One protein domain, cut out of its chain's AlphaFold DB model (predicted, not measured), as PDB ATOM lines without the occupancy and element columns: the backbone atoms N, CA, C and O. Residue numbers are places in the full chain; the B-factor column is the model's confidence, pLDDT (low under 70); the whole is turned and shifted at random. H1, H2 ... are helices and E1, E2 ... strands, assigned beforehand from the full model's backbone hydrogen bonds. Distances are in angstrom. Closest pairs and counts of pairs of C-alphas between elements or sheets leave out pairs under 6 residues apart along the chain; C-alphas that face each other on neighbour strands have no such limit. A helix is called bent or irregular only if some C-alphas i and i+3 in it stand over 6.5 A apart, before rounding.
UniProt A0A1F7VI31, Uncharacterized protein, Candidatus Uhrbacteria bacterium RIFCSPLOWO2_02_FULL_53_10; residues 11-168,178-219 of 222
ATOM      1  N   PHE A  11      86.297 -34.255 384.816       59.03
ATOM      2  CA  PHE A  11      86.801 -33.601 383.608       59.03
ATOM      3  C   PHE A  11      85.884 -33.834 382.396       59.03
ATOM      4  O   PHE A  11      85.554 -32.897 381.675       59.03
ATOM      5  N   GLU A  12      85.398 -35.063 382.187       61.28
ATOM      6  CA  GLU A  12      84.472 -35.365 381.084       61.28
ATOM      7  C   GLU A  12      83.120 -34.649 381.227       61.28
ATOM      8  O   GLU A  12      82.542 -34.215 380.228       61.28
ATOM      9  N   GLN A  13      82.615 -34.507 382.456       58.50
ATOM     10  CA  GLN A  13      81.353 -33.816 382.723       58.50
ATOM     11  C   GLN A  13      81.490 -32.297 382.559       58.50
ATOM     12  O   GLN A  13      80.664 -31.682 381.888       58.50
ATOM     13  N   GLU A  14      82.573 -31.711 383.073       61.28
ATOM     14  CA  GLU A  14      82.889 -30.289 382.900       61.28
ATOM     15  C   GLU A  14      83.062 -29.917 381.413       61.28
ATOM     16  O   GLU A  14      82.605 -28.863 380.965       61.28
ATOM     17  N   ASN A  15      83.634 -30.818 380.607       68.12
ATOM     18  CA  ASN A  15      83.793 -30.613 379.167       68.12
ATOM     19  C   ASN A  15      82.457 -30.629 378.408       68.12
ATOM     20  O   ASN A  15      82.274 -29.841 377.479       68.12
ATOM     21  N   ARG A  16      81.495 -31.473 378.808       69.69
ATOM     22  CA  ARG A  16      80.162 -31.511 378.174       69.69
ATOM     23  C   ARG A  16      79.391 -30.207 378.342       69.69
ATOM     24  O   ARG A  16      78.620 -29.850 377.457       69.69
ATOM     25  N   GLU A  17      79.612 -29.494 379.441       77.88
ATOM     26  CA  GLU A  17      78.943 -28.219 379.716       77.88
ATOM     27  C   GLU A  17      79.662 -27.033 379.057       77.88
ATOM     28  O   GLU A  17      79.016 -26.115 378.553       77.88
ATOM     29  N   LYS A  18      81.001 -27.053 379.012       80.62
ATOM     30  CA  LYS A  18      81.796 -25.926 378.494       80.62
ATOM     31  C   LYS A  18      81.906 -25.882 376.971       80.62
ATOM     32  O   LYS A  18      81.992 -24.788 376.418       80.62
ATOM     33  N   VAL A  19      81.899 -27.028 376.286       87.38
ATOM     34  CA  VAL A  19      82.075 -27.078 374.821       87.38
ATOM     35  C   VAL A  19      80.952 -26.363 374.062       87.38
ATOM     36  O   VAL A  19      81.288 -25.535 373.219       87.38
ATOM     37  N   PRO A  20      79.651 -26.589 374.338       90.38
ATOM     38  CA  PRO A  20      78.587 -25.887 373.616       90.38
ATOM     39  C   PRO A  20      78.671 -24.366 373.783       90.38
ATOM     40  O   PRO A  20      78.532 -23.620 372.816       90.38
ATOM     41  N   VAL A  21      78.990 -23.902 374.996       91.06
ATOM     42  CA  VAL A  21      79.182 -22.474 375.285       91.06
ATOM     43  C   VAL A  21      80.374 -21.913 374.506       91.06
ATOM     44  O   VAL A  21      80.268 -20.837 373.923       91.06
ATOM     45  N   ALA A  22      81.490 -22.647 374.456       92.50
ATOM     46  CA  ALA A  22      82.669 -22.242 373.698       92.50
ATOM     47  C   ALA A  22      82.407 -22.205 372.184       92.50
ATOM     48  O   ALA A  22      82.871 -21.286 371.521       92.50
ATOM     49  N   LYS A  23      81.622 -23.141 371.639       94.81
ATOM     50  CA  LYS A  23      81.225 -23.141 370.221       94.81
ATOM     51  C   LYS A  23      80.344 -21.947 369.861       94.81
ATOM     52  O   LYS A  23      80.570 -21.300 368.842       94.81
ATOM     53  N   ALA A  24      79.373 -21.618 370.714       93.94
ATOM     54  CA  ALA A  24      78.525 -20.444 370.518       93.94
ATOM     55  C   ALA A  24      79.345 -19.140 370.539       93.94
ATOM     56  O   ALA A  24      79.138 -18.252 369.715       93.94
ATOM     57  N   GLU A  25      80.312 -19.034 371.450       95.19
ATOM     58  CA  GLU A  25      81.226 -17.890 371.514       95.19
ATOM     59  C   GLU A  25      82.199 -17.846 370.332       95.19
ATOM     60  O   GLU A  25      82.491 -16.768 369.823       95.19
ATOM     61  N   ALA A  26      82.648 -19.004 369.846       94.38
ATOM     62  CA  ALA A  26      83.499 -19.113 368.668       94.38
ATOM     63  C   ALA A  26      82.782 -18.620 367.411       94.38
ATOM     64  O   ALA A  26      83.350 -17.841 366.645       94.38
ATOM     65  N   LEU A  27      81.520 -19.014 367.230       94.88
ATOM     66  CA  LEU A  27      80.689 -18.490 366.151       94.88
ATOM     67  C   LEU A  27      80.490 -16.979 366.283       94.88
ATOM     68  O   LEU A  27      80.619 -16.258 365.298       94.88
ATOM     69  N   ARG A  28      80.235 -16.483 367.497       94.06
ATOM     70  CA  ARG A  28      80.085 -15.046 367.735       94.06
ATOM     71  C   ARG A  28      81.346 -14.262 367.372       94.06
ATOM     72  O   ARG A  28      81.244 -13.240 366.704       94.06
ATOM     73  N   ALA A  29      82.523 -14.746 367.765       91.81
ATOM     74  CA  ALA A  29      83.789 -14.112 367.405       91.81
ATOM     75  C   ALA A  29      83.955 -14.032 365.878       91.81
ATOM     76  O   ALA A  29      84.332 -12.992 365.348       91.81
ATOM     77  N   LEU A  30      83.588 -15.097 365.157       89.88
ATOM     78  CA  LEU A  30      83.613 -15.108 363.693       89.88
ATOM     79  C   LEU A  30      82.639 -14.120 363.057       89.88
ATOM     80  O   LEU A  30      83.004 -13.453 362.094       89.88
ATOM     81  N   GLN A  31      81.424 -14.016 363.594       90.19
ATOM     82  CA  GLN A  31      80.420 -13.044 363.152       90.19
ATOM     83  C   GLN A  31      80.885 -11.600 363.370       90.19
ATOM     84  O   GLN A  31      80.561 -10.716 362.582       90.19
ATOM     85  N   GLU A  32      81.643 -11.350 364.436       89.38
ATOM     86  CA  GLU A  32      82.244 -10.042 364.688       89.38
ATOM     87  C   GLU A  32      83.376  -9.760 363.682       89.38
ATOM     88  O   GLU A  32      83.418  -8.679 363.099       89.38
ATOM     89  N   TRP A  33      84.241 -10.742 363.399       88.75
ATOM     90  CA  TRP A  33      85.360 -10.584 362.456       88.75
ATOM     91  C   TRP A  33      84.939 -10.479 360.992       88.75
ATOM     92  O   TRP A  33      85.646  -9.854 360.206       88.75
ATOM     93  N   SER A  34      83.808 -11.067 360.598       83.06
ATOM     94  CA  SER A  34      83.295 -10.923 359.230       83.06
ATOM     95  C   SER A  34      82.774  -9.514 358.937       83.06
ATOM     96  O   SER A  34      82.754  -9.101 357.781       83.06
ATOM     97  N   GLY A  35      82.373  -8.764 359.970       77.81
ATOM     98  CA  GLY A  35      81.951  -7.367 359.856       77.81
ATOM     99  C   GLY A  35      83.099  -6.352 359.910       77.81
ATOM    100  O   GLY A  35      82.854  -5.151 359.755       77.81
ATOM    101  N   ASP A  36      84.335  -6.799 360.149       79.25
ATOM    102  CA  ASP A  36      85.508  -5.932 360.234       79.25
ATOM    103  C   ASP A  36      85.992  -5.473 358.851       79.25
ATOM    104  O   ASP A  36      85.789  -6.119 357.827       79.25
ATOM    105  N   LYS A  37      86.707  -4.341 358.819       66.81
ATOM    106  CA  LYS A  37      87.346  -3.834 357.589       66.81
ATOM    107  C   LYS A  37      88.552  -4.663 357.139       66.81
ATOM    108  O   LYS A  37      88.980  -4.525 355.999       66.81
ATOM    109  N   GLU A  38      89.105  -5.464 358.044       72.38
ATOM    110  CA  GLU A  38      90.236  -6.366 357.817       72.38
ATOM    111  C   GLU A  38      89.856  -7.752 358.364       72.38
ATOM    112  O   GLU A  38      90.267  -8.113 359.473       72.38
ATOM    113  N   PRO A  39      88.992  -8.499 357.651       68.38
ATOM    114  CA  PRO A  39      88.623  -9.848 358.054       68.38
ATOM    115  C   PRO A  39      89.854 -10.764 358.031       68.38
ATOM    116  O   PRO A  39      90.768 -10.601 357.222       68.38
ATOM    117  N   ILE A  40      89.887 -11.745 358.934       72.56
ATOM    118  CA  ILE A  40      90.982 -12.725 358.967       72.56
ATOM    119  C   ILE A  40      90.956 -13.603 357.707       72.56
ATOM    120  O   ILE A  40      89.885 -13.894 357.165       72.56
ATOM    121  N   PHE A  41      92.122 -14.074 357.261       69.81
ATOM    122  CA  PHE A  41      92.300 -14.757 355.973       69.81
ATOM    123  C   PHE A  41      91.378 -15.967 355.800       69.81
ATOM    124  O   PHE A  41      90.874 -16.238 354.709       69.81
ATOM    125  N   ALA A  42      91.132 -16.704 356.879       66.62
ATOM    126  CA  ALA A  42      90.271 -17.874 356.829       66.62
ATOM    127  C   ALA A  42      88.786 -17.526 356.649       66.62
ATOM    128  O   ALA A  42      88.080 -18.223 355.923       66.62
ATOM    129  N   VAL A  43      88.329 -16.423 357.255       69.12
ATOM    130  CA  VAL A  43      86.980 -15.890 357.019       69.12
ATOM    131  C   VAL A  43      86.880 -15.403 355.579       69.12
ATOM    132  O   VAL A  43      85.940 -15.768 354.887       69.12
ATOM    133  N   GLU A  44      87.882 -14.688 355.065       70.50
ATOM    134  CA  GLU A  44      87.890 -14.317 353.645       70.50
ATOM    135  C   GLU A  44      87.872 -15.529 352.707       70.50
ATOM    136  O   GLU A  44      87.210 -15.502 351.674       70.50
ATOM    137  N   SER A  45      88.597 -16.594 353.047       70.00
ATOM    138  CA  SER A  45      88.647 -17.813 352.238       70.00
ATOM    139  C   SER A  45      87.282 -18.508 352.204       70.00
ATOM    140  O   SER A  45      86.802 -18.845 351.124       70.00
ATOM    141  N   LEU A  46      86.606 -18.630 353.351       71.69
ATOM    142  CA  LEU A  46      85.217 -19.106 353.433       71.69
ATOM    143  C   LEU A  46      84.277 -18.313 352.507       71.69
ATOM    144  O   LEU A  46      83.419 -18.886 351.832       71.69
ATOM    145  N   LEU A  47      84.460 -16.995 352.440       69.69
ATOM    146  CA  LEU A  47      83.602 -16.094 351.670       69.69
ATOM    147  C   LEU A  47      83.993 -15.963 350.183       69.69
ATOM    148  O   LEU A  47      83.192 -15.507 349.380       69.69
ATOM    149  N   LYS A  48      85.194 -16.379 349.764       66.94
ATOM    150  CA  LYS A  48      85.647 -16.211 348.366       66.94
ATOM    151  C   LYS A  48      85.434 -17.435 347.470       66.94
ATOM    152  O   LYS A  48      85.272 -17.267 346.263       66.94
ATOM    153  N   TYR A  49      85.470 -18.657 348.008       65.00
ATOM    154  CA  TYR A  49      85.604 -19.869 347.181       65.00
ATOM    155  C   TYR A  49      84.291 -20.582 346.801       65.00
ATOM    156  O   TYR A  49      84.334 -21.453 345.932       65.00
ATOM    157  N   HIS A  50      83.131 -20.224 347.373       66.31
ATOM    158  CA  HIS A  50      81.888 -21.010 347.231       66.31
ATOM    159  C   HIS A  50      80.763 -20.334 346.418       66.31
ATOM    160  O   HIS A  50      79.598 -20.728 346.514       66.31
ATOM    161  N   GLY A  51      81.075 -19.343 345.575       73.56
ATOM    162  CA  GLY A  51      80.111 -18.773 344.620       73.56
ATOM    163  C   GLY A  51      78.818 -18.261 345.291       73.56
ATOM    164  O   GLY A  51      78.907 -17.629 346.343       73.56
ATOM    165  N   PRO A  52      77.611 -18.546 344.757       78.56
ATOM    166  CA  PRO A  52      76.345 -18.092 345.356       78.56
ATOM    167  C   PRO A  52      76.123 -18.534 346.814       78.56
ATOM    168  O   PRO A  52      75.367 -17.899 347.547       78.56
ATOM    169  N   ALA A  53      76.763 -19.623 347.257       81.31
ATOM    170  CA  ALA A  53      76.697 -20.046 348.654       81.31
ATOM    171  C   ALA A  53      77.547 -19.155 349.570       81.31
ATOM    172  O   ALA A  53      77.166 -18.950 350.721       81.31
ATOM    173  N   SER A  54      78.645 -18.584 349.064       81.81
ATOM    174  CA  SER A  54      79.411 -17.569 349.787       81.81
ATOM    175  C   SER A  54      78.624 -16.273 349.944       81.81
ATOM    176  O   SER A  54      78.526 -15.789 351.062       81.81
ATOM    177  N   GLU A  55      77.993 -15.766 348.878       84.06
ATOM    178  CA  GLU A  55      77.139 -14.564 348.948       84.06
ATOM    179  C   GLU A  55      76.003 -14.752 349.964       84.06
ATOM    180  O   GLU A  55      75.765 -13.910 350.828       84.06
ATOM    181  N   TRP A  56      75.350 -15.917 349.927       87.75
ATOM    182  CA  TRP A  56      74.354 -16.281 350.931       87.75
ATOM    183  C   TRP A  56      74.940 -16.291 352.351       87.75
ATOM    184  O   TRP A  56      74.300 -15.793 353.278       87.75
ATOM    185  N   LEU A  57      76.139 -16.846 352.547       86.56
ATOM    186  CA  LEU A  57      76.756 -16.877 353.868       86.56
ATOM    187  C   LEU A  57      77.115 -15.469 354.356       86.56
ATOM    188  O   LEU A  57      76.879 -15.187 355.524       86.56
ATOM    189  N   GLU A  58      77.609 -14.577 353.496       84.88
ATOM    190  CA  GLU A  58      77.867 -13.174 353.857       84.88
ATOM    191  C   GLU A  58      76.608 -12.487 354.400       84.88
ATOM    192  O   GLU A  58      76.660 -11.809 355.427       84.88
ATOM    193  N   GLU A  59      75.458 -12.712 353.761       87.12
ATOM    194  CA  GLU A  59      74.182 -12.124 354.177       87.12
ATOM    195  C   GLU A  59      73.627 -12.731 355.474       87.12
ATOM    196  O   GLU A  59      72.979 -12.037 356.262       87.12
ATOM    197  N   GLN A  60      73.842 -14.032 355.690       88.88
ATOM    198  CA  GLN A  60      73.199 -14.776 356.776       88.88
ATOM    199  C   GLN A  60      74.083 -14.993 358.003       88.88
ATOM    200  O   GLN A  60      73.544 -15.241 359.081       88.88
ATOM    201  N   LEU A  61      75.413 -14.899 357.885       88.38
ATOM    202  CA  LEU A  61      76.354 -15.307 358.934       88.38
ATOM    203  C   LEU A  61      76.015 -14.687 360.294       88.38
ATOM    204  O   LEU A  61      75.989 -15.409 361.287       88.38
ATOM    205  N   GLY A  62      75.673 -13.396 360.341       87.38
ATOM    206  CA  GLY A  62      75.314 -12.686 361.578       87.38
ATOM    207  C   GLY A  62      74.009 -13.140 362.255       87.38
ATOM    208  O   GLY A  62      73.721 -12.703 363.365       87.38
ATOM    209  N   GLN A  63      73.211 -13.988 361.602       90.62
ATOM    210  CA  GLN A  63      71.931 -14.503 362.105       90.62
ATOM    211  C   GLN A  63      71.964 -16.007 362.397       90.62
ATOM    212  O   GLN A  63      71.057 -16.518 363.056       90.62
ATOM    213  N   LEU A  64      72.987 -16.716 361.912       92.31
ATOM    214  CA  LEU A  64      73.113 -18.155 362.106       92.31
ATOM    215  C   LEU A  64      73.468 -18.495 363.557       92.31
ATOM    216  O   LEU A  64      74.301 -17.837 364.183       92.31
ATOM    217  N   THR A  65      72.871 -19.568 364.075       94.75
ATOM    218  CA  THR A  65      73.338 -20.239 365.295       94.75
ATOM    219  C   THR A  65      74.229 -21.427 364.949       94.75
ATOM    220  O   THR A  65      74.197 -21.949 363.831       94.75
ATOM    221  N   TYR A  66      75.019 -21.889 365.921       94.19
ATOM    222  CA  TYR A  66      75.891 -23.043 365.711       94.19
ATOM    223  C   TYR A  66      75.076 -24.307 365.382       94.19
ATOM    224  O   TYR A  66      75.445 -25.058 364.487       94.19
ATOM    225  N   GLU A  67      73.922 -24.506 366.020       93.75
ATOM    226  CA  GLU A  67      73.033 -25.650 365.775       93.75
ATOM    227  C   GLU A  67      72.444 -25.634 364.358       93.75
ATOM    228  O   GLU A  67      72.273 -26.682 363.738       93.75
ATOM    229  N   GLN A  68      72.143 -24.446 363.821       93.69
ATOM    230  CA  GLN A  68      71.693 -24.314 362.435       93.69
ATOM    231  C   GLN A  68      72.810 -24.690 361.461       93.69
ATOM    232  O   GLN A  68      72.553 -25.394 360.486       93.69
ATOM    233  N   ILE A  69      74.039 -24.241 361.735       92.62
ATOM    234  CA  ILE A  69      75.228 -24.575 360.941       92.62
ATOM    235  C   ILE A  69      75.485 -26.083 360.974       92.62
ATOM    236  O   ILE A  69      75.674 -26.687 359.922       92.62
ATOM    237  N   GLU A  70      75.419 -26.700 362.151       92.38
ATOM    238  CA  GLU A  70      75.576 -28.144 362.326       92.38
ATOM    239  C   GLU A  70      74.514 -28.928 361.549       92.38
ATOM    240  O   GLU A  70      74.857 -29.761 360.715       92.38
ATOM    241  N   GLY A  71      73.234 -28.569 361.687       90.50
ATOM    242  CA  GLY A  71      72.159 -29.221 360.938       90.50
ATOM    243  C   GLY A  71      72.221 -29.010 359.417       90.50
ATOM    244  O   GLY A  71      71.627 -29.786 358.670       90.50
ATOM    245  N   MET A  72      72.903 -27.966 358.933       90.25
ATOM    246  CA  MET A  72      73.201 -27.785 357.505       90.25
ATOM    247  C   MET A  72      74.395 -28.634 357.066       90.25
ATOM    248  O   MET A  72      74.326 -29.264 356.014       90.25
ATOM    249  N   ALA A  73      75.455 -28.680 357.870       88.69
ATOM    250  CA  ALA A  73      76.653 -29.463 357.597       88.69
ATOM    251  C   ALA A  73      76.355 -30.968 357.525       88.69
ATOM    252  O   ALA A  73      76.791 -31.620 356.582       88.69
ATOM    253  N   ASP A  74      75.550 -31.496 358.452       85.69
ATOM    254  CA  ASP A  74      75.183 -32.919 358.491       85.69
ATOM    255  C   ASP A  74      74.428 -33.350 357.224       85.69
ATOM    256  O   ASP A  74      74.553 -34.476 356.750       85.69
ATOM    257  N   ARG A  75      73.677 -32.426 356.606       79.00
ATOM    258  CA  ARG A  75      73.004 -32.685 355.330       79.00
ATOM    259  C   ARG A  75      73.976 -32.777 354.159       79.00
ATOM    260  O   ARG A  75      73.623 -33.400 353.168       79.00
ATOM    261  N   ALA A  76      75.185 -32.218 354.229       69.25
ATOM    262  CA  ALA A  76      76.155 -32.337 353.137       69.25
ATOM    263  C   ALA A  76      76.541 -33.803 352.851       69.25
ATOM    264  O   ALA A  76      76.943 -34.122 351.730       69.25
ATOM    265  N   GLU A  77      76.391 -34.688 353.842       65.50
ATOM    266  CA  GLU A  77      76.657 -36.123 353.724       65.50
ATOM    267  C   GLU A  77      75.558 -36.878 352.941       65.50
ATOM    268  O   GLU A  77      75.842 -37.912 352.341       65.50
ATOM    269  N   ASP A  78      74.342 -36.320 352.834       67.81
ATOM    270  CA  ASP A  78      73.182 -36.870 352.102       67.81
ATOM    271  C   ASP A  78      73.058 -36.269 350.679       67.81
ATOM    272  O   ASP A  78      72.065 -35.643 350.288       67.81
ATOM    273  N   TRP A  79      74.115 -36.445 349.883       64.25
ATOM    274  CA  TRP A  79      74.296 -35.851 348.548       64.25
ATOM    275  C   TRP A  79      73.340 -36.374 347.457       64.25
ATOM    276  O   TRP A  79      73.102 -35.671 346.474       64.25
ATOM    277  N   GLU A  80      72.763 -37.570 347.608       58.97
ATOM    278  CA  GLU A  80      71.978 -38.234 346.549       58.97
ATOM    279  C   GLU A  80      70.571 -37.631 346.321       58.97
ATOM    280  O   GLU A  80      69.947 -37.904 345.294       58.97
ATOM    281  N   GLY A  81      70.067 -36.789 347.234       61.56
ATOM    282  CA  GLY A  81      68.691 -36.262 347.195       61.56
ATOM    283  C   GLY A  81      68.539 -34.741 347.065       61.56
ATOM    284  O   GLY A  81      67.410 -34.247 347.083       61.56
ATOM    285  N   GLN A  82      69.635 -33.982 346.971       63.12
ATOM    286  CA  GLN A  82      69.600 -32.521 347.124       63.12
ATOM    287  C   GLN A  82      69.612 -31.752 345.805       63.12
ATOM    288  O   GLN A  82      70.219 -32.153 344.812       63.12
ATOM    289  N   ARG A  83      68.956 -30.585 345.812       73.06
ATOM    290  CA  ARG A  83      69.145 -29.583 344.757       73.06
ATOM    291  C   ARG A  83      70.566 -29.026 344.853       73.06
ATOM    292  O   ARG A  83      71.106 -28.889 345.945       73.06
ATOM    293  N   HIS A  84      71.149 -28.665 343.712       72.69
ATOM    294  CA  HIS A  84      72.539 -28.200 343.629       72.69
ATOM    295  C   HIS A  84      72.852 -27.020 344.573       72.69
ATOM    296  O   HIS A  84      73.894 -27.016 345.216       72.69
ATOM    297  N   GLU A  85      71.928 -26.067 344.725       71.12
ATOM    298  CA  GLU A  85      72.087 -24.916 345.631       71.12
ATOM    299  C   GLU A  85      72.080 -25.306 347.119       71.12
ATOM    300  O   GLU A  85      72.839 -24.746 347.910       71.12
ATOM    301  N   ASP A  86      71.260 -26.286 347.510       80.25
ATOM    302  CA  ASP A  86      71.199 -26.772 348.894       80.25
ATOM    303  C   ASP A  86      72.472 -27.546 349.263       80.25
ATOM    304  O   ASP A  86      72.948 -27.461 350.399       80.25
ATOM    305  N   LEU A  87      73.077 -28.227 348.286       81.19
ATOM    306  CA  LEU A  87      74.355 -28.912 348.451       81.19
ATOM    307  C   LEU A  87      75.505 -27.918 348.674       81.19
ATOM    308  O   LEU A  87      76.313 -28.116 349.579       81.19
ATOM    309  N   GLU A  88      75.574 -26.837 347.893       83.12
ATOM    310  CA  GLU A  88      76.606 -25.801 348.058       83.12
ATOM    311  C   GLU A  88      76.471 -25.074 349.409       83.12
ATOM    312  O   GLU A  88      77.468 -24.868 350.103       83.12
ATOM    313  N   ARG A  89      75.238 -24.784 349.855       86.19
ATOM    314  CA  ARG A  89      74.978 -24.245 351.205       86.19
ATOM    315  C   ARG A  89      75.383 -25.212 352.317       86.19
ATOM    316  O   ARG A  89      75.921 -24.795 353.339       86.19
ATOM    317  N   SER A  90      75.146 -26.504 352.127       86.94
ATOM    318  CA  SER A  90      75.541 -27.521 353.105       86.94
ATOM    319  C   SER A  90      77.067 -27.676 353.163       86.94
ATOM    320  O   SER A  90      77.632 -27.793 354.247       86.94
ATOM    321  N   ARG A  91      77.762 -27.578 352.020       85.81
ATOM    322  CA  ARG A  91      79.235 -27.590 351.942       85.81
ATOM    323  C   ARG A  91      79.870 -26.391 352.637       85.81
ATOM    324  O   ARG A  91      80.786 -26.578 353.434       85.81
ATOM    325  N   ILE A  92      79.379 -25.177 352.376       87.50
ATOM    326  CA  ILE A  92      79.920 -23.986 353.042       87.50
ATOM    327  C   ILE A  92      79.606 -23.996 354.546       87.50
ATOM    328  O   ILE A  92      80.449 -23.608 355.353       87.50
ATOM    329  N   ALA A  93      78.443 -24.520 354.950       90.06
ATOM    330  CA  ALA A  93      78.125 -24.733 356.360       90.06
ATOM    331  C   ALA A  93      79.055 -25.768 357.014       90.06
ATOM    332  O   ALA A  93      79.462 -25.571 358.157       90.06
ATOM    333  N   ALA A  94      79.437 -26.833 356.302       88.88
ATOM    334  CA  ALA A  94      80.401 -27.815 356.793       88.88
ATOM    335  C   ALA A  94      81.795 -27.205 357.004       88.88
ATOM    336  O   ALA A  94      82.415 -27.453 358.039       88.88
ATOM    337  N   GLU A  95      82.264 -26.357 356.085       86.94
ATOM    338  CA  GLU A  95      83.549 -25.666 356.250       86.94
ATOM    339  C   GLU A  95      83.496 -24.625 357.380       86.94
ATOM    340  O   GLU A  95      84.409 -24.555 358.204       86.94
ATOM    341  N   LEU A  96      82.387 -23.888 357.515       90.00
ATOM    342  CA  LEU A  96      82.171 -22.986 358.649       90.00
ATOM    343  C   LEU A  96      82.147 -23.745 359.983       90.00
ATOM    344  O   LEU A  96      82.799 -23.330 360.943       90.00
ATOM    345  N   LYS A  97      81.441 -24.881 360.047       91.62
ATOM    346  CA  LYS A  97      81.412 -25.764 361.221       91.62
ATOM    347  C   LYS A  97      82.817 -26.229 361.579       91.62
ATOM    348  O   LYS A  97      83.210 -26.142 362.740       91.62
ATOM    349  N   ARG A  98      83.582 -26.697 360.587       89.44
ATOM    350  CA  ARG A  98      84.974 -27.122 360.766       89.44
ATOM    351  C   ARG A  98      85.802 -25.986 361.354       89.44
ATOM    352  O   ARG A  98      86.490 -26.203 362.346       89.44
ATOM    353  N   TYR A  99      85.697 -24.783 360.800       88.88
ATOM    354  CA  TYR A  99      86.442 -23.629 361.284       88.88
ATOM    355  C   TYR A  99      86.091 -23.274 362.740       88.88
ATOM    356  O   TYR A  99      86.982 -23.122 363.582       88.88
ATOM    357  N   VAL A 100      84.797 -23.233 363.081       92.19
ATOM    358  CA  VAL A 100      84.330 -23.027 364.463       92.19
ATOM    359  C   VAL A 100      84.888 -24.104 365.395       92.19
ATOM    360  O   VAL A 100      85.478 -23.777 366.427       92.19
ATOM    361  N   ASP A 101      84.728 -25.379 365.041       91.19
ATOM    362  CA  ASP A 101      85.059 -26.523 365.894       91.19
ATOM    363  C   ASP A 101      86.567 -26.713 366.081       91.19
ATOM    364  O   ASP A 101      87.018 -27.084 367.166       91.19
ATOM    365  N   LYS A 102      87.347 -26.500 365.019       87.50
ATOM    366  CA  LYS A 102      88.753 -26.915 364.940       87.50
ATOM    367  C   LYS A 102      89.753 -25.783 365.129       87.50
ATOM    368  O   LYS A 102      90.905 -26.064 365.459       87.50
ATOM    369  N   ILE A 103      89.332 -24.536 364.916       89.25
ATOM    370  CA  ILE A 103      90.215 -23.365 364.958       89.25
ATOM    371  C   ILE A 103      89.858 -22.480 366.142       89.25
ATOM    372  O   ILE A 103      90.683 -22.274 367.028       89.25
ATOM    373  N   VAL A 104      88.618 -21.993 366.202       92.81
ATOM    374  CA  VAL A 104      88.249 -20.961 367.179       92.81
ATOM    375  C   VAL A 104      87.870 -21.565 368.533       92.81
ATOM    376  O   VAL A 104      88.385 -21.122 369.558       92.81
ATOM    377  N   THR A 105      87.046 -22.618 368.567       93.94
ATOM    378  CA  THR A 105      86.614 -23.264 369.825       93.94
ATOM    379  C   THR A 105      87.787 -23.697 370.717       93.94
ATOM    380  O   THR A 105      87.748 -23.399 371.917       93.94
ATOM    381  N   PRO A 106      88.865 -24.326 370.197       91.38
ATOM    382  CA  PRO A 106      90.033 -24.658 371.008       91.38
ATOM    383  C   PRO A 106      90.657 -23.431 371.683       91.38
ATOM    384  O   PRO A 106      90.958 -23.483 372.871       91.38
ATOM    385  N   LEU A 107      90.783 -22.303 370.977       92.56
ATOM    386  CA  LEU A 107      91.362 -21.070 371.525       92.56
ATOM    387  C   LEU A 107      90.539 -20.516 372.691       92.56
ATOM    388  O   LEU A 107      91.096 -20.108 373.713       92.56
ATOM    389  N   ILE A 108      89.212 -20.555 372.568       93.06
ATOM    390  CA  ILE A 108      88.292 -20.131 373.629       93.06
ATOM    391  C   ILE A 108      88.445 -21.016 374.862       93.06
ATOM    392  O   ILE A 108      88.548 -20.511 375.983       93.06
ATOM    393  N   LEU A 109      88.494 -22.333 374.662       90.62
ATOM    394  CA  LEU A 109      88.667 -23.293 375.749       90.62
ATOM    395  C   LEU A 109      90.006 -23.085 376.462       90.62
ATOM    396  O   LEU A 109      90.027 -23.041 377.693       90.62
ATOM    397  N   ILE A 110      91.100 -22.893 375.717       89.38
ATOM    398  CA  ILE A 110      92.426 -22.613 376.290       89.38
ATOM    399  C   ILE A 110      92.370 -21.347 377.144       89.38
ATOM    400  O   ILE A 110      92.787 -21.373 378.304       89.38
ATOM    401  N   LYS A 111      91.789 -20.263 376.615       89.94
ATOM    402  CA  LYS A 111      91.684 -18.989 377.331       89.94
ATOM    403  C   LYS A 111      90.860 -19.108 378.614       89.94
ATOM    404  O   LYS A 111      91.263 -18.584 379.649       89.94
ATOM    405  N   LYS A 112      89.712 -19.789 378.564       87.75
ATOM    406  CA  LYS A 112      88.789 -19.875 379.705       87.75
ATOM    407  C   LYS A 112      89.235 -20.844 380.787       87.75
ATOM    408  O   LYS A 112      88.964 -20.611 381.962       87.75
ATOM    409  N   ILE A 113      89.862 -21.948 380.402       82.69
ATOM    410  CA  ILE A 113      90.171 -23.040 381.326       82.69
ATOM    411  C   ILE A 113      91.620 -22.933 381.814       82.69
ATOM    412  O   ILE A 113      91.900 -23.286 382.959       82.69
ATOM    413  N   GLY A 114      92.521 -22.358 381.011       77.38
ATOM    414  CA  GLY A 114      93.962 -22.351 381.255       77.38
ATOM    415  C   GLY A 114      94.403 -21.811 382.614       77.38
ATOM    416  O   GLY A 114      95.354 -22.327 383.194       77.38
ATOM    417  N   GLU A 115      93.707 -20.818 383.168       74.00
ATOM    418  CA  GLU A 115      94.058 -20.240 384.474       74.00
ATOM    419  C   GLU A 115      93.665 -21.122 385.669       74.00
ATOM    420  O   GLU A 115      94.294 -21.044 386.727       74.00
ATOM    421  N   SER A 116      92.655 -21.979 385.502       78.62
ATOM    422  CA  SER A 116      92.117 -22.838 386.567       78.62
ATOM    423  C   SER A 116      92.816 -24.190 386.709       78.62
ATOM    424  O   SER A 116      92.623 -24.869 387.715       78.62
ATOM    425  N   LEU A 117      93.642 -24.584 385.735       77.75
ATOM    426  CA  LEU A 117      94.219 -25.925 385.692       77.75
ATOM    427  C   LEU A 117      95.327 -26.115 386.742       77.75
ATOM    428  O   LEU A 117      96.170 -25.239 387.003       77.75
ATOM    429  N   SER A 118      95.343 -27.304 387.341       78.19
ATOM    430  CA  SER A 118      96.535 -27.870 387.971       78.19
ATOM    431  C   SER A 118      97.536 -28.342 386.907       78.19
ATOM    432  O   SER A 118      97.215 -28.433 385.723       78.19
ATOM    433  N   GLU A 119      98.762 -28.653 387.328       76.56
ATOM    434  CA  GLU A 119      99.804 -29.183 386.436       76.56
ATOM    435  C   GLU A 119      99.391 -30.506 385.770       76.56
ATOM    436  O   GLU A 119      99.547 -30.674 384.564       76.56
ATOM    437  N   GLU A 120      98.790 -31.420 386.532       76.56
ATOM    438  CA  GLU A 120      98.294 -32.705 386.027       76.56
ATOM    439  C   GLU A 120      97.123 -32.515 385.048       76.56
ATOM    440  O   GLU A 120      97.071 -33.136 383.984       76.56
ATOM    441  N   GLN A 121      96.208 -31.588 385.349       80.06
ATOM    442  CA  GLN A 121      95.077 -31.279 384.472       80.06
ATOM    443  C   GLN A 121      95.517 -30.590 383.173       80.06
ATOM    444  O   GLN A 121      94.879 -30.794 382.143       80.06
ATOM    445  N   ALA A 122      96.603 -29.811 383.191       79.12
ATOM    446  CA  ALA A 122      97.141 -29.152 382.005       79.12
ATOM    447  C   ALA A 122      97.555 -30.154 380.917       79.12
ATOM    448  O   ALA A 122      97.257 -29.942 379.742       79.12
ATOM    449  N   GLN A 123      98.179 -31.270 381.303       75.44
ATOM    450  CA  GLN A 123      98.588 -32.303 380.353       75.44
ATOM    451  C   GLN A 123      97.381 -33.034 379.744       75.44
ATOM    452  O   GLN A 123      97.317 -33.213 378.528       75.44
ATOM    453  N   HIS A 124      96.388 -33.397 380.564       79.44
ATOM    454  CA  HIS A 124      95.142 -34.002 380.078       79.44
ATOM    455  C   HIS A 124      94.336 -33.053 379.182       79.44
ATOM    456  O   HIS A 124      93.793 -33.468 378.159       79.44
ATOM    457  N   PHE A 125      94.289 -31.772 379.542       82.69
ATOM    458  CA  PHE A 125      93.628 -30.738 378.758       82.69
ATOM    459  C   PHE A 125      94.276 -30.555 377.385       82.69
ATOM    460  O   PHE A 125      93.577 -30.458 376.381       82.69
ATOM    461  N   ALA A 126      95.602 -30.578 377.313       79.38
ATOM    462  CA  ALA A 126      96.316 -30.451 376.054       79.38
ATOM    463  C   ALA A 126      96.103 -31.629 375.108       79.38
ATOM    464  O   ALA A 126      95.916 -31.424 373.913       79.38
ATOM    465  N   GLU A 127      96.074 -32.849 375.642       77.00
ATOM    466  CA  GLU A 127      95.724 -34.033 374.858       77.00
ATOM    467  C   GLU A 127      94.299 -33.923 374.302       77.00
ATOM    468  O   GLU A 127      94.032 -34.272 373.153       77.00
ATOM    469  N   TRP A 128      93.379 -33.364 375.083       82.56
ATOM    470  CA  TRP A 128      92.019 -33.124 374.624       82.56
ATOM    471  C   TRP A 128      91.936 -32.050 373.524       82.56
ATOM    472  O   TRP A 128      91.270 -32.270 372.511       82.56
ATOM    473  N   ILE A 129      92.665 -30.936 373.668       85.00
ATOM    474  CA  ILE A 129      92.825 -29.927 372.605       85.00
ATOM    475  C   ILE A 129      93.410 -30.579 371.345       85.00
ATOM    476  O   ILE A 129      92.871 -30.388 370.255       85.00
ATOM    477  N   ARG A 130      94.446 -31.416 371.488       78.25
ATOM    478  CA  ARG A 130      95.055 -32.166 370.382       78.25
ATOM    479  C   ARG A 130      94.022 -32.989 369.627       78.25
ATOM    480  O   ARG A 130      93.940 -32.872 368.411       78.25
ATOM    481  N   VAL A 131      93.208 -33.776 370.336       79.12
ATOM    482  CA  VAL A 131      92.137 -34.593 369.739       79.12
ATOM    483  C   VAL A 131      91.109 -33.725 369.012       79.12
ATOM    484  O   VAL A 131      90.711 -34.063 367.897       79.12
ATOM    485  N   MET A 132      90.707 -32.590 369.592       80.19
ATOM    486  CA  MET A 132      89.799 -31.661 368.913       80.19
ATOM    487  C   MET A 132      90.402 -31.118 367.622       80.19
ATOM    488  O   MET A 132      89.674 -31.005 366.647       80.19
ATOM    489  N   MET A 133      91.708 -30.870 367.572       78.50
ATOM    490  CA  MET A 133      92.399 -30.297 366.412       78.50
ATOM    491  C   MET A 133      92.873 -31.337 365.380       78.50
ATOM    492  O   MET A 133      93.423 -30.969 364.344       78.50
ATOM    493  N   VAL A 134      92.635 -32.638 365.611       72.88
ATOM    494  CA  VAL A 134      92.911 -33.686 364.611       72.88
ATOM    495  C   VAL A 134      92.161 -33.387 363.312       72.88
ATOM    496  O   VAL A 134      90.965 -33.065 363.335       72.88
ATOM    497  N   GLY A 135      92.865 -33.549 362.187       66.62
ATOM    498  CA  GLY A 135      92.366 -33.278 360.835       66.62
ATOM    499  C   GLY A 135      92.707 -31.884 360.306       66.62
ATOM    500  O   GLY A 135      92.380 -31.593 359.161       66.62
ATOM    501  N   ASN A 136      93.364 -31.042 361.109       70.81
ATOM    502  CA  ASN A 136      93.880 -29.751 360.663       70.81
ATOM    503  C   ASN A 136      95.114 -29.910 359.753       70.81
ATOM    504  O   ASN A 136      96.011 -30.717 360.012       70.81
ATOM    505  N   SER A 137      95.138 -29.096 358.703       68.75
ATOM    506  CA  SER A 137      96.193 -28.940 357.701       68.75
ATOM    507  C   SER A 137      97.196 -27.839 358.081       68.75
ATOM    508  O   SER A 137      97.006 -27.098 359.043       68.75
ATOM    509  N   GLN A 138      98.251 -27.662 357.282       65.44
ATOM    510  CA  GLN A 138      99.201 -26.547 357.442       65.44
ATOM    511  C   GLN A 138      98.523 -25.160 357.410       65.44
ATOM    512  O   GLN A 138      98.863 -24.262 358.180       65.44
ATOM    513  N   TYR A 139      97.494 -24.987 356.570       71.62
ATOM    514  CA  TYR A 139      96.762 -23.721 356.450       71.62
ATOM    515  C   TYR A 139      95.919 -23.416 357.692       71.62
ATOM    516  O   TYR A 139      95.627 -22.255 357.998       71.62
ATOM    517  N   ASP A 140      95.569 -24.452 358.451       80.25
ATOM    518  CA  ASP A 140      94.842 -24.294 359.698       80.25
ATOM    519  C   ASP A 140      95.735 -23.704 360.787       80.25
ATOM    520  O   ASP A 140      95.261 -22.865 361.543       80.25
ATOM    521  N   VAL A 141      97.034 -24.025 360.837       80.81
ATOM    522  CA  VAL A 141      97.952 -23.427 361.828       80.81
ATOM    523  C   VAL A 141      98.132 -21.927 361.595       80.81
ATOM    524  O   VAL A 141      98.086 -21.148 362.548       80.81
ATOM    525  N   ALA A 142      98.225 -21.488 360.337       80.75
ATOM    526  CA  ALA A 142      98.191 -20.062 360.004       80.75
ATOM    527  C   ALA A 142      96.879 -19.397 360.458       80.75
ATOM    528  O   ALA A 142      96.897 -18.329 361.071       80.75
ATOM    529  N   SER A 143      95.750 -20.072 360.240       85.81
ATOM    530  CA  SER A 143      94.439 -19.593 360.684       85.81
ATOM    531  C   SER A 143      94.322 -19.525 362.211       85.81
ATOM    532  O   SER A 143      93.743 -18.580 362.742       85.81
ATOM    533  N   ILE A 144      94.907 -20.487 362.930       89.00
ATOM    534  CA  ILE A 144      94.981 -20.511 364.396       89.00
ATOM    535  C   ILE A 144      95.813 -19.328 364.899       89.00
ATOM    536  O   ILE A 144      95.418 -18.690 365.871       89.00
ATOM    537  N   ILE A 145      96.929 -18.996 364.239       89.25
ATOM    538  CA  ILE A 145      97.754 -17.825 364.582       89.25
ATOM    539  C   ILE A 145      96.942 -16.533 364.472       89.25
ATOM    540  O   ILE A 145      96.951 -15.723 365.403       89.25
ATOM    541  N   GLU A 146      96.250 -16.326 363.350       90.31
ATOM    542  CA  GLU A 146      95.431 -15.130 363.130       90.31
ATOM    543  C   GLU A 146      94.281 -15.041 364.135       90.31
ATOM    544  O   GLU A 146      94.132 -14.022 364.817       90.31
ATOM    545  N   ALA A 147      93.526 -16.132 364.299       91.69
ATOM    546  CA  ALA A 147      92.423 -16.206 365.247       91.69
ATOM    547  C   ALA A 147      92.898 -15.985 366.693       91.69
ATOM    548  O   ALA A 147      92.260 -15.244 367.438       91.69
ATOM    549  N   ALA A 148      94.043 -16.546 367.098       92.38
ATOM    550  CA  ALA A 148      94.593 -16.361 368.443       92.38
ATOM    551  C   ALA A 148      95.007 -14.908 368.699       92.38
ATOM    552  O   ALA A 148      94.664 -14.346 369.741       92.38
ATOM    553  N   LYS A 149      95.689 -14.274 367.734       91.88
ATOM    554  CA  LYS A 149      96.075 -12.855 367.817       91.88
ATOM    555  C   LYS A 149      94.864 -11.932 367.894       91.88
ATOM    556  O   LYS A 149      94.937 -10.903 368.562       91.88
ATOM    557  N   ARG A 150      93.767 -12.283 367.220       90.31
ATOM    558  CA  ARG A 150      92.537 -11.486 367.221       90.31
ATOM    559  C   ARG A 150      91.714 -11.695 368.490       90.31
ATOM    560  O   ARG A 150      91.271 -10.720 369.086       90.31
ATOM    561  N   TYR A 151      91.538 -12.945 368.905       90.75
ATOM    562  CA  TYR A 151      90.690 -13.319 370.034       90.75
ATOM    563  C   TYR A 151      91.327 -13.007 371.395       90.75
ATOM    564  O   TYR A 151      90.677 -12.451 372.277       90.75
ATOM    565  N   SER A 152      92.599 -13.367 371.588       90.19
ATOM    566  CA  SER A 152      93.304 -13.193 372.865       90.19
ATOM    567  C   SER A 152      94.811 -13.037 372.614       90.19
ATOM    568  O   SER A 152      95.577 -13.981 372.823       90.19
ATOM    569  N   PRO A 153      95.275 -11.855 372.166       91.50
ATOM    570  CA  PRO A 153      96.688 -11.629 371.851       91.50
ATOM    571  C   PRO A 153      97.614 -11.840 373.058       91.50
ATOM    572  O   PRO A 153      98.765 -12.221 372.892       91.50
ATOM    573  N   ASP A 154      97.111 -11.643 374.278       90.38
ATOM    574  CA  ASP A 154      97.821 -11.890 375.537       90.38
ATOM    575  C   ASP A 154      98.131 -13.376 375.796       90.38
ATOM    576  O   ASP A 154      99.014 -13.695 376.602       90.38
ATOM    577  N   MET A 155      97.407 -14.278 375.128       91.44
ATOM    578  CA  MET A 155      97.662 -15.714 375.152       91.44
ATOM    579  C   MET A 155      98.814 -16.096 374.216       91.44
ATOM    580  O   MET A 155      99.445 -17.122 374.437       91.44
ATOM    581  N   VAL A 156      99.129 -15.300 373.194       93.19
ATOM    582  CA  VAL A 156     100.175 -15.634 372.217       93.19
ATOM    583  C   VAL A 156     101.555 -15.307 372.792       93.19
ATOM    584  O   VAL A 156     101.876 -14.149 373.048       93.19
ATOM    585  N   LEU A 157     102.378 -16.337 373.000       91.06
ATOM    586  CA  LEU A 157     103.752 -16.216 373.498       91.06
ATOM    587  C   LEU A 157     104.762 -16.059 372.364       91.06
ATOM    588  O   LEU A 157     105.651 -15.214 372.429       91.06
ATOM    589  N   ASP A 158     104.615 -16.888 371.336       90.69
ATOM    590  CA  ASP A 158     105.406 -16.859 370.109       90.69
ATOM    591  C   ASP A 158     104.514 -17.322 368.952       90.69
ATOM    592  O   ASP A 158     103.584 -18.109 369.144       90.69
ATOM    593  N   SER A 159     104.791 -16.831 367.750       89.12
ATOM    594  CA  SER A 159     104.151 -17.311 366.528       89.12
ATOM    595  C   SER A 159     105.119 -17.174 365.366       89.12
ATOM    596  O   SER A 159     105.696 -16.097 365.186       89.12
ATOM    597  N   ARG A 160     105.243 -18.212 364.545       83.56
ATOM    598  CA  ARG A 160     106.109 -18.232 363.367       83.56
ATOM    599  C   ARG A 160     105.317 -18.666 362.149       83.56
ATOM    600  O   ARG A 160     104.442 -19.516 362.255       83.56
ATOM    601  N   GLN A 161     105.628 -18.053 361.014       78.88
ATOM    602  CA  GLN A 161     105.118 -18.417 359.696       78.88
ATOM    603  C   GLN A 161     106.270 -18.240 358.708       78.88
ATOM    604  O   GLN A 161     106.836 -17.151 358.601       78.88
ATOM    605  N   GLU A 162     106.626 -19.313 358.021       73.50
ATOM    606  CA  GLU A 162     107.669 -19.362 357.008       73.50
ATOM    607  C   GLU A 162     107.019 -19.671 355.663       73.50
ATOM    608  O   GLU A 162     106.183 -20.564 355.554       73.50
ATOM    609  N   PHE A 163     107.388 -18.918 354.631       70.50
ATOM    610  CA  PHE A 163     106.856 -19.065 353.279       70.50
ATOM    611  C   PHE A 163     107.989 -19.441 352.336       70.50
ATOM    612  O   PHE A 163     109.114 -18.958 352.495       70.50
ATOM    613  N   PHE A 164     107.691 -20.237 351.312       65.25
ATOM    614  CA  PHE A 164     108.627 -20.429 350.212       65.25
ATOM    615  C   PHE A 164     108.940 -19.075 349.561       65.25
ATOM    616  O   PHE A 164     108.078 -18.447 348.946       65.25
ATOM    617  N   ALA A 165     110.191 -18.631 349.650       60.06
ATOM    618  CA  ALA A 165     110.715 -17.655 348.708       60.06
ATOM    619  C   ALA A 165     110.964 -18.417 347.402       60.06
ATOM    620  O   ALA A 165     111.823 -19.296 347.366       60.06
ATOM    621  N   GLY A 166     110.160 -18.153 346.368       52.72
ATOM    622  CA  GLY A 166     110.289 -18.831 345.078       52.72
ATOM    623  C   GLY A 166     111.741 -18.818 344.599       52.72
ATOM    624  O   GLY A 166     112.354 -17.756 344.506       52.72
ATOM    625  N   GLN A 167     112.302 -19.998 344.336       43.75
ATOM    626  CA  GLN A 167     113.540 -20.092 343.576       43.75
ATOM    627  C   GLN A 167     113.208 -19.943 342.086       43.75
ATOM    628  O   GLN A 167     112.222 -20.502 341.611       43.75
ATOM    629  N   ASP A 168     114.062 -19.174 341.405       43.50
ATOM    630  CA  ASP A 168     114.164 -18.925 339.958       43.50
ATOM    631  C   ASP A 168     113.398 -17.725 339.354       43.50
ATOM    632  O   ASP A 168     112.471 -17.882 338.566       43.50
ATOM    633  N   LYS A 178     106.350  -8.651 352.367       44.88
ATOM    634  CA  LYS A 178     106.348 -10.011 352.925       44.88
ATOM    635  C   LYS A 178     105.947 -11.122 351.936       44.88
ATOM    636  O   LYS A 178     105.056 -10.946 351.117       44.88
ATOM    637  N   GLY A 179     106.604 -12.275 352.085       45.72
ATOM    638  CA  GLY A 179     106.506 -13.448 351.216       45.72
ATOM    639  C   GLY A 179     105.083 -13.837 350.810       45.72
ATOM    640  O   GLY A 179     104.230 -14.097 351.648       45.72
ATOM    641  N   SER A 180     104.868 -13.910 349.499       47.22
ATOM    642  CA  SER A 180     103.621 -14.322 348.850       47.22
ATOM    643  C   SER A 180     103.707 -15.734 348.246       47.22
ATOM    644  O   SER A 180     103.013 -16.034 347.277       47.22
ATOM    645  N   GLY A 181     104.617 -16.578 348.743       53.97
ATOM    646  CA  GLY A 181     104.751 -17.976 348.316       53.97
ATOM    647  C   GLY A 181     103.878 -18.931 349.138       53.97
ATOM    648  O   GLY A 181     103.269 -18.503 350.118       53.97
ATOM    649  N   PRO A 182     103.795 -20.224 348.772       61.62
ATOM    650  CA  PRO A 182     103.101 -21.218 349.589       61.62
ATOM    651  C   PRO A 182     103.711 -21.288 350.997       61.62
ATOM    652  O   PRO A 182     104.927 -21.151 351.162       61.62
ATOM    653  N   LEU A 183     102.859 -21.479 352.008       68.12
ATOM    654  CA  LEU A 183     103.286 -21.644 353.399       68.12
ATOM    655  C   LEU A 183     104.149 -22.911 353.516       68.12
ATOM    656  O   LEU A 183     103.731 -23.975 353.061       68.12
ATOM    657  N   LEU A 184     105.347 -22.759 354.077       69.44
ATOM    658  CA  LEU A 184     106.319 -23.829 354.315       69.44
ATOM    659  C   LEU A 184     106.149 -24.421 355.717       69.44
ATOM    660  O   LEU A 184     106.120 -25.635 355.858       69.44
ATOM    661  N   ALA A 185     106.041 -23.558 356.730       75.19
ATOM    662  CA  ALA A 185     105.865 -23.967 358.118       75.19
ATOM    663  C   ALA A 185     105.177 -22.868 358.937       75.19
ATOM    664  O   ALA A 185     105.332 -21.673 358.669       75.19
ATOM    665  N   ALA A 186     104.453 -23.254 359.976       78.75
ATOM    666  CA  ALA A 186     103.801 -22.384 360.927       78.75
ATOM    667  C   ALA A 186     103.754 -23.020 362.320       78.75
ATOM    668  O   ALA A 186     103.498 -24.209 362.511       78.75
ATOM    669  N   SER A 187     103.958 -22.189 363.337       86.56
ATOM    670  CA  SER A 187     103.790 -22.607 364.724       86.56
ATOM    671  C   SER A 187     103.291 -21.480 365.605       86.56
ATOM    672  O   SER A 187     103.511 -20.295 365.335       86.56
ATOM    673  N   VAL A 188     102.602 -21.845 366.679       89.50
ATOM    674  CA  VAL A 188     102.133 -20.915 367.695       89.50
ATOM    675  C   VAL A 188     102.248 -21.525 369.075       89.50
ATOM    676  O   VAL A 188     101.835 -22.654 369.321       89.50
ATOM    677  N   LYS A 189     102.781 -20.727 369.996       91.31
ATOM    678  CA  LYS A 189     102.840 -21.046 371.417       91.31
ATOM    679  C   LYS A 189     101.807 -20.216 372.147       91.31
ATOM    680  O   LYS A 189     101.860 -18.985 372.132       91.31
ATOM    681  N   LEU A 190     100.873 -20.899 372.788       91.38
ATOM    682  CA  LEU A 190      99.761 -20.319 373.519       91.38
ATOM    683  C   LEU A 190      99.956 -20.531 375.014       91.38
ATOM    684  O   LEU A 190     100.252 -21.627 375.477       91.38
ATOM    685  N   ARG A 191      99.766 -19.475 375.791       89.44
ATOM    686  CA  ARG A 191      99.841 -19.496 377.244       89.44
ATOM    687  C   ARG A 191      98.651 -20.256 377.831       89.44
ATOM    688  O   ARG A 191      97.501 -19.904 377.593       89.44
ATOM    689  N   LEU A 192      98.936 -21.220 378.699       84.56
ATOM    690  CA  LEU A 192      97.960 -21.916 379.533       84.56
ATOM    691  C   LEU A 192      98.046 -21.382 380.973       84.56
ATOM    692  O   LEU A 192      98.685 -21.964 381.855       84.56
ATOM    693  N   GLY A 193      97.464 -20.200 381.196       75.44
ATOM    694  CA  GLY A 193      97.542 -19.502 382.483       75.44
ATOM    695  C   GLY A 193      98.983 -19.158 382.891       75.44
ATOM    696  O   GLY A 193      99.803 -18.774 382.066       75.44
ATOM    697  N   LYS A 194      99.322 -19.276 384.180       69.81
ATOM    698  CA  LYS A 194     100.684 -18.982 384.685       69.81
ATOM    699  C   LYS A 194     101.647 -20.174 384.637       69.81
ATOM    700  O   LYS A 194     102.763 -20.047 385.127       69.81
ATOM    701  N   LYS A 195     101.195 -21.335 384.158       70.12
ATOM    702  CA  LYS A 195     101.823 -22.624 384.483       70.12
ATOM    703  C   LYS A 195     102.220 -23.448 383.269       70.12
ATOM    704  O   LYS A 195     102.924 -24.426 383.438       70.12
ATOM    705  N   GLY A 196     101.770 -23.112 382.066       76.69
ATOM    706  CA  GLY A 196     102.071 -23.950 380.915       76.69
ATOM    707  C   GLY A 196     101.932 -23.254 379.582       76.69
ATOM    708  O   GLY A 196     101.478 -22.113 379.482       76.69
ATOM    709  N   VAL A 197     102.332 -23.992 378.560       85.69
ATOM    710  CA  VAL A 197     102.304 -23.600 377.159       85.69
ATOM    711  C   VAL A 197     101.644 -24.715 376.374       85.69
ATOM    712  O   VAL A 197     101.928 -25.880 376.629       85.69
ATOM    713  N   ILE A 198     100.780 -24.349 375.433       85.75
ATOM    714  CA  ILE A 198     100.310 -25.206 374.352       85.75
ATOM    715  C   ILE A 198     101.066 -24.788 373.091       85.75
ATOM    716  O   ILE A 198     100.902 -23.669 372.616       85.75
ATOM    717  N   ASP A 199     101.916 -25.668 372.582       86.88
ATOM    718  CA  ASP A 199     102.647 -25.500 371.331       86.88
ATOM    719  C   ASP A 199     101.898 -26.224 370.215       86.88
ATOM    720  O   ASP A 199     101.577 -27.406 370.344       86.88
ATOM    721  N   ILE A 200     101.580 -25.491 369.157       85.94
ATOM    722  CA  ILE A 200     100.815 -25.948 368.005       85.94
ATOM    723  C   ILE A 200     101.687 -25.722 366.780       85.94
ATOM    724  O   ILE A 200     102.008 -24.576 366.470       85.94
ATOM    725  N   SER A 201     102.058 -26.785 366.071       80.44
ATOM    726  CA  SER A 201     102.932 -26.692 364.899       80.44
ATOM    727  C   SER A 201     102.494 -27.609 363.761       80.44
ATOM    728  O   SER A 201     101.759 -28.582 363.962       80.44
ATOM    729  N   ASP A 202     102.972 -27.298 362.560       74.31
ATOM    730  CA  ASP A 202     102.884 -28.140 361.363       74.31
ATOM    731  C   ASP A 202     104.201 -28.897 361.046       74.31
ATOM    732  O   ASP A 202     104.395 -29.334 359.915       74.31
ATOM    733  N   ASP A 203     105.084 -29.085 362.045       59.78
ATOM    734  CA  ASP A 203     106.506 -29.472 361.890       59.78
ATOM    735  C   ASP A 203     106.813 -30.686 360.968       59.78
ATOM    736  O   ASP A 203     106.205 -31.760 361.035       59.78
ATOM    737  N   GLU A 204     107.877 -30.514 360.172       44.44
ATOM    738  CA  GLU A 204     108.386 -31.318 359.049       44.44
ATOM    739  C   GLU A 204     109.211 -32.568 359.427       44.44
ATOM    740  O   GLU A 204     109.822 -33.203 358.557       44.44
ATOM    741  N   ASN A 205     109.238 -33.020 360.688       45.12
ATOM    742  CA  ASN A 205     109.896 -34.300 361.028       45.12
ATOM    743  C   ASN A 205     109.250 -35.530 360.338       45.12
ATOM    744  O   ASN A 205     109.735 -36.656 360.455       45.12
ATOM    745  N   ASN A 206     108.197 -35.316 359.548       43.81
ATOM    746  CA  ASN A 206     107.512 -36.282 358.706       43.81
ATOM    747  C   ASN A 206     107.990 -36.228 357.234       43.81
ATOM    748  O   ASN A 206     107.183 -36.091 356.311       43.81
ATOM    749  N   ARG A 207     109.307 -36.369 356.994       35.44
ATOM    750  CA  ARG A 207     109.969 -36.365 355.660       35.44
ATOM    751  C   ARG A 207     109.574 -37.528 354.717       35.44
ATOM    752  O   ARG A 207     110.381 -37.977 353.906       35.44
ATOM    753  N   GLY A 208     108.349 -38.041 354.810       33.34
ATOM    754  CA  GLY A 208     107.858 -39.156 354.000       33.34
ATOM    755  C   GLY A 208     106.342 -39.369 353.966       33.34
ATOM    756  O   GLY A 208     105.926 -40.436 353.524       33.34
ATOM    757  N   GLY A 209     105.497 -38.422 354.394       30.69
ATOM    758  CA  GLY A 209     104.049 -38.661 354.351       30.69
ATOM    759  C   GLY A 209     103.168 -37.420 354.459       30.69
ATOM    760  O   GLY A 209     102.938 -36.927 355.553       30.69
ATOM    761  N   LEU A 210     102.643 -36.967 353.316       34.44
ATOM    762  CA  LEU A 210     101.325 -36.330 353.134       34.44
ATOM    763  C   LEU A 210     100.753 -35.534 354.344       34.44
ATOM    764  O   LEU A 210      99.824 -35.982 355.006       34.44
ATOM    765  N   GLY A 211     101.300 -34.346 354.614       39.62
ATOM    766  CA  GLY A 211     100.567 -33.079 354.823       39.62
ATOM    767  C   GLY A 211      99.401 -32.899 355.822       39.62
ATOM    768  O   GLY A 211      98.733 -31.881 355.688       39.62
ATOM    769  N   ASN A 212      99.103 -33.782 356.785       44.41
ATOM    770  CA  ASN A 212      97.739 -33.789 357.369       44.41
ATOM    771  C   ASN A 212      97.557 -33.734 358.902       44.41
ATOM    772  O   ASN A 212      96.445 -34.015 359.360       44.41
ATOM    773  N   THR A 213      98.552 -33.388 359.729       51.81
ATOM    774  CA  THR A 213      98.273 -33.334 361.180       51.81
ATOM    775  C   THR A 213      99.036 -32.252 361.927       51.81
ATOM    776  O   THR A 213     100.235 -32.377 362.159       51.81
ATOM    777  N   THR A 214      98.303 -31.239 362.395       60.56
ATOM    778  CA  THR A 214      98.756 -30.325 363.450       60.56
ATOM    779  C   THR A 214      99.195 -31.115 364.684       60.56
ATOM    780  O   THR A 214      98.444 -31.945 365.207       60.56
ATOM    781  N   GLN A 215     100.406 -30.853 365.168       66.56
ATOM    782  CA  GLN A 215     100.880 -31.384 366.441       66.56
ATOM    783  C   GLN A 215     100.551 -30.389 367.545       66.56
ATOM    784  O   GLN A 215     100.757 -29.191 367.384       66.56
ATOM    785  N   VAL A 216     100.022 -30.895 368.657       68.06
ATOM    786  CA  VAL A 216      99.719 -30.093 369.842       68.06
ATOM    787  C   VAL A 216     100.440 -30.716 371.024       68.06
ATOM    788  O   VAL A 216     100.194 -31.875 371.368       68.06
ATOM    789  N   TYR A 217     101.314 -29.940 371.647       68.81
ATOM    790  CA  TYR A 217     102.031 -30.313 372.858       68.81
ATOM    791  C   TYR A 217     101.632 -29.363 373.973       68.81
ATOM    792  O   TYR A 217     101.553 -28.165 373.733       68.81
ATOM    793  N   ALA A 218     101.451 -29.859 375.199       66.75
ATOM    794  CA  ALA A 218     101.572 -28.980 376.354       66.75
ATOM    795  C   ALA A 218     102.688 -29.392 377.276       66.75
ATOM    796  O   ALA A 218     102.910 -30.571 377.552       66.75
ATOM    797  N   TYR A 219     103.357 -28.370 377.778       68.81
ATOM    798  CA  TYR A 219     104.416 -28.506 378.746       68.81
ATOM    799  C   TYR A 219     104.381 -27.323 379.708       68.81
ATOM    800  O   TYR A 219     103.879 -26.241 379.401       68.81
TER     801      TYR A 219
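This is residues 11 to 168 and 178 to 219 of the 222 residues of an uncharacterized protein of Candidatus Uhrbacteria bacterium RIFCSPLOWO2_02_FULL_53_10 (UniProt A0A1F7VI31). A four-stranded antiparallel sheet, covered on one face by the helices H6 and H7, is joined to a cluster of crossed helices by one long bent helix, H5. In the cluster H1 to H4 pack round the first arm, H5a, with H1 crossing near the bend of H5; the second arm, H5b, reaches up to the sheet and grazes it. Residues 205 to 210, between E3 and E4, stick out. The printed part has 200 residues, with seven named helices followed by four named strands, sheet order E1 E2 E3 E4, in the mixed class of helices and strands. The whole is compact, with a radius of gyration of the C-alphas of 17.5 A and spans of 55 by 51 by 36 A.

H1, residues 11 to 34, begins at C-alpha 11 (86.801, -33.601, 383.608) and is 33.5 A long; it has a kink of 37 degrees near residue 18 and is only just irregular, with C-alphas 17 and 20 6.54 A apart. H2 holds residues 41 to 48. H3, residues 52 to 63, is irregular: C-alphas 59 and 62 are 7.5 A apart. H4 holds residues 66 to 77. H5, residues 84 to 113, was assigned as one helix by its hydrogen bonds but is bent, with C-alphas 101 and 104 6.5 A apart; its arms are H5a, residues 84 to 101, 25.6 A long from C-alpha 84 (72.539, -28.200, 343.629), and H5b, residues 104 to 113. H6, residues 119 to 133, is 21.4 A long, and H7, residues 138 to 151, is 20.1 A long. The strands are E1, residues 156 to 163, E2, residues 183 to 192 and 26.7 A long, E3, residues 196 to 201, and E4, residues 215 to 219, ending at C-alpha 219 (104.416, -28.506, 378.746).

H5 is the hub, touching six other helices; its arms stand at a shallow tilt of 26 degrees. H4 touches H5a at a steep tilt of 55 degrees, closest at the C-alphas of Ala 73 and Ala 94, 4.2 A. H3, with residues 53 to 57 alone, touches H5a, closest at the C-alphas of Ala 53 and Arg 89, 5.2 A. H2 only just touches H5a, with 3 pairs of C-alphas within 8 A, closest at Leu 46 and Leu 96, 7.2 A. H1, with residues 18 to 26 alone, touches H5b at a steep tilt of 53 degrees, closest at the C-alphas of Ala 26 and Val 104, 5.3 A. H5b and H6 form a helical hairpin. H7 is on the sheet at a height of 8.5 A, over E1 and E2 and slantwise to the strands. H6 is on the same face at a height of 8.2 A, over E4 and along the strands. Within hydrogen-bond range are N 160 and O 187 across the neighbours E1 and E2, at 2.8 A, N 190 and O 198 across the neighbours E2 and E3, at 2.8 A, and N 217 and O 199 across the neighbours E3 and E4, at 2.9 A. E2, E3 and E4 form a meander, each strand the antiparallel neighbour of the one before. Every O i to N i+4 pair is within hydrogen-bond range in H2, H5a and H5b; the counts are 18 of 20 in H1, 6 of 8 in H3, 5 of 8 in H4, 10 of 11 in H6 and 9 of 10 in H7.

The two C-alphas farthest apart, those of Gln 13 and Asp 168, are 55.9 A apart. Residues 169 to 177 are not printed, and C-alphas 168 and 178 stand 17.6 A apart across this cut, which falls in the link from E1 to E2. The link from E3 to E4, 13 residues, is long. The mean pLDDT of the printed part is 77.7; 55 residues are under 70, among them 11 to 16, 76 to 82, 178 to 184 and 203 to 219.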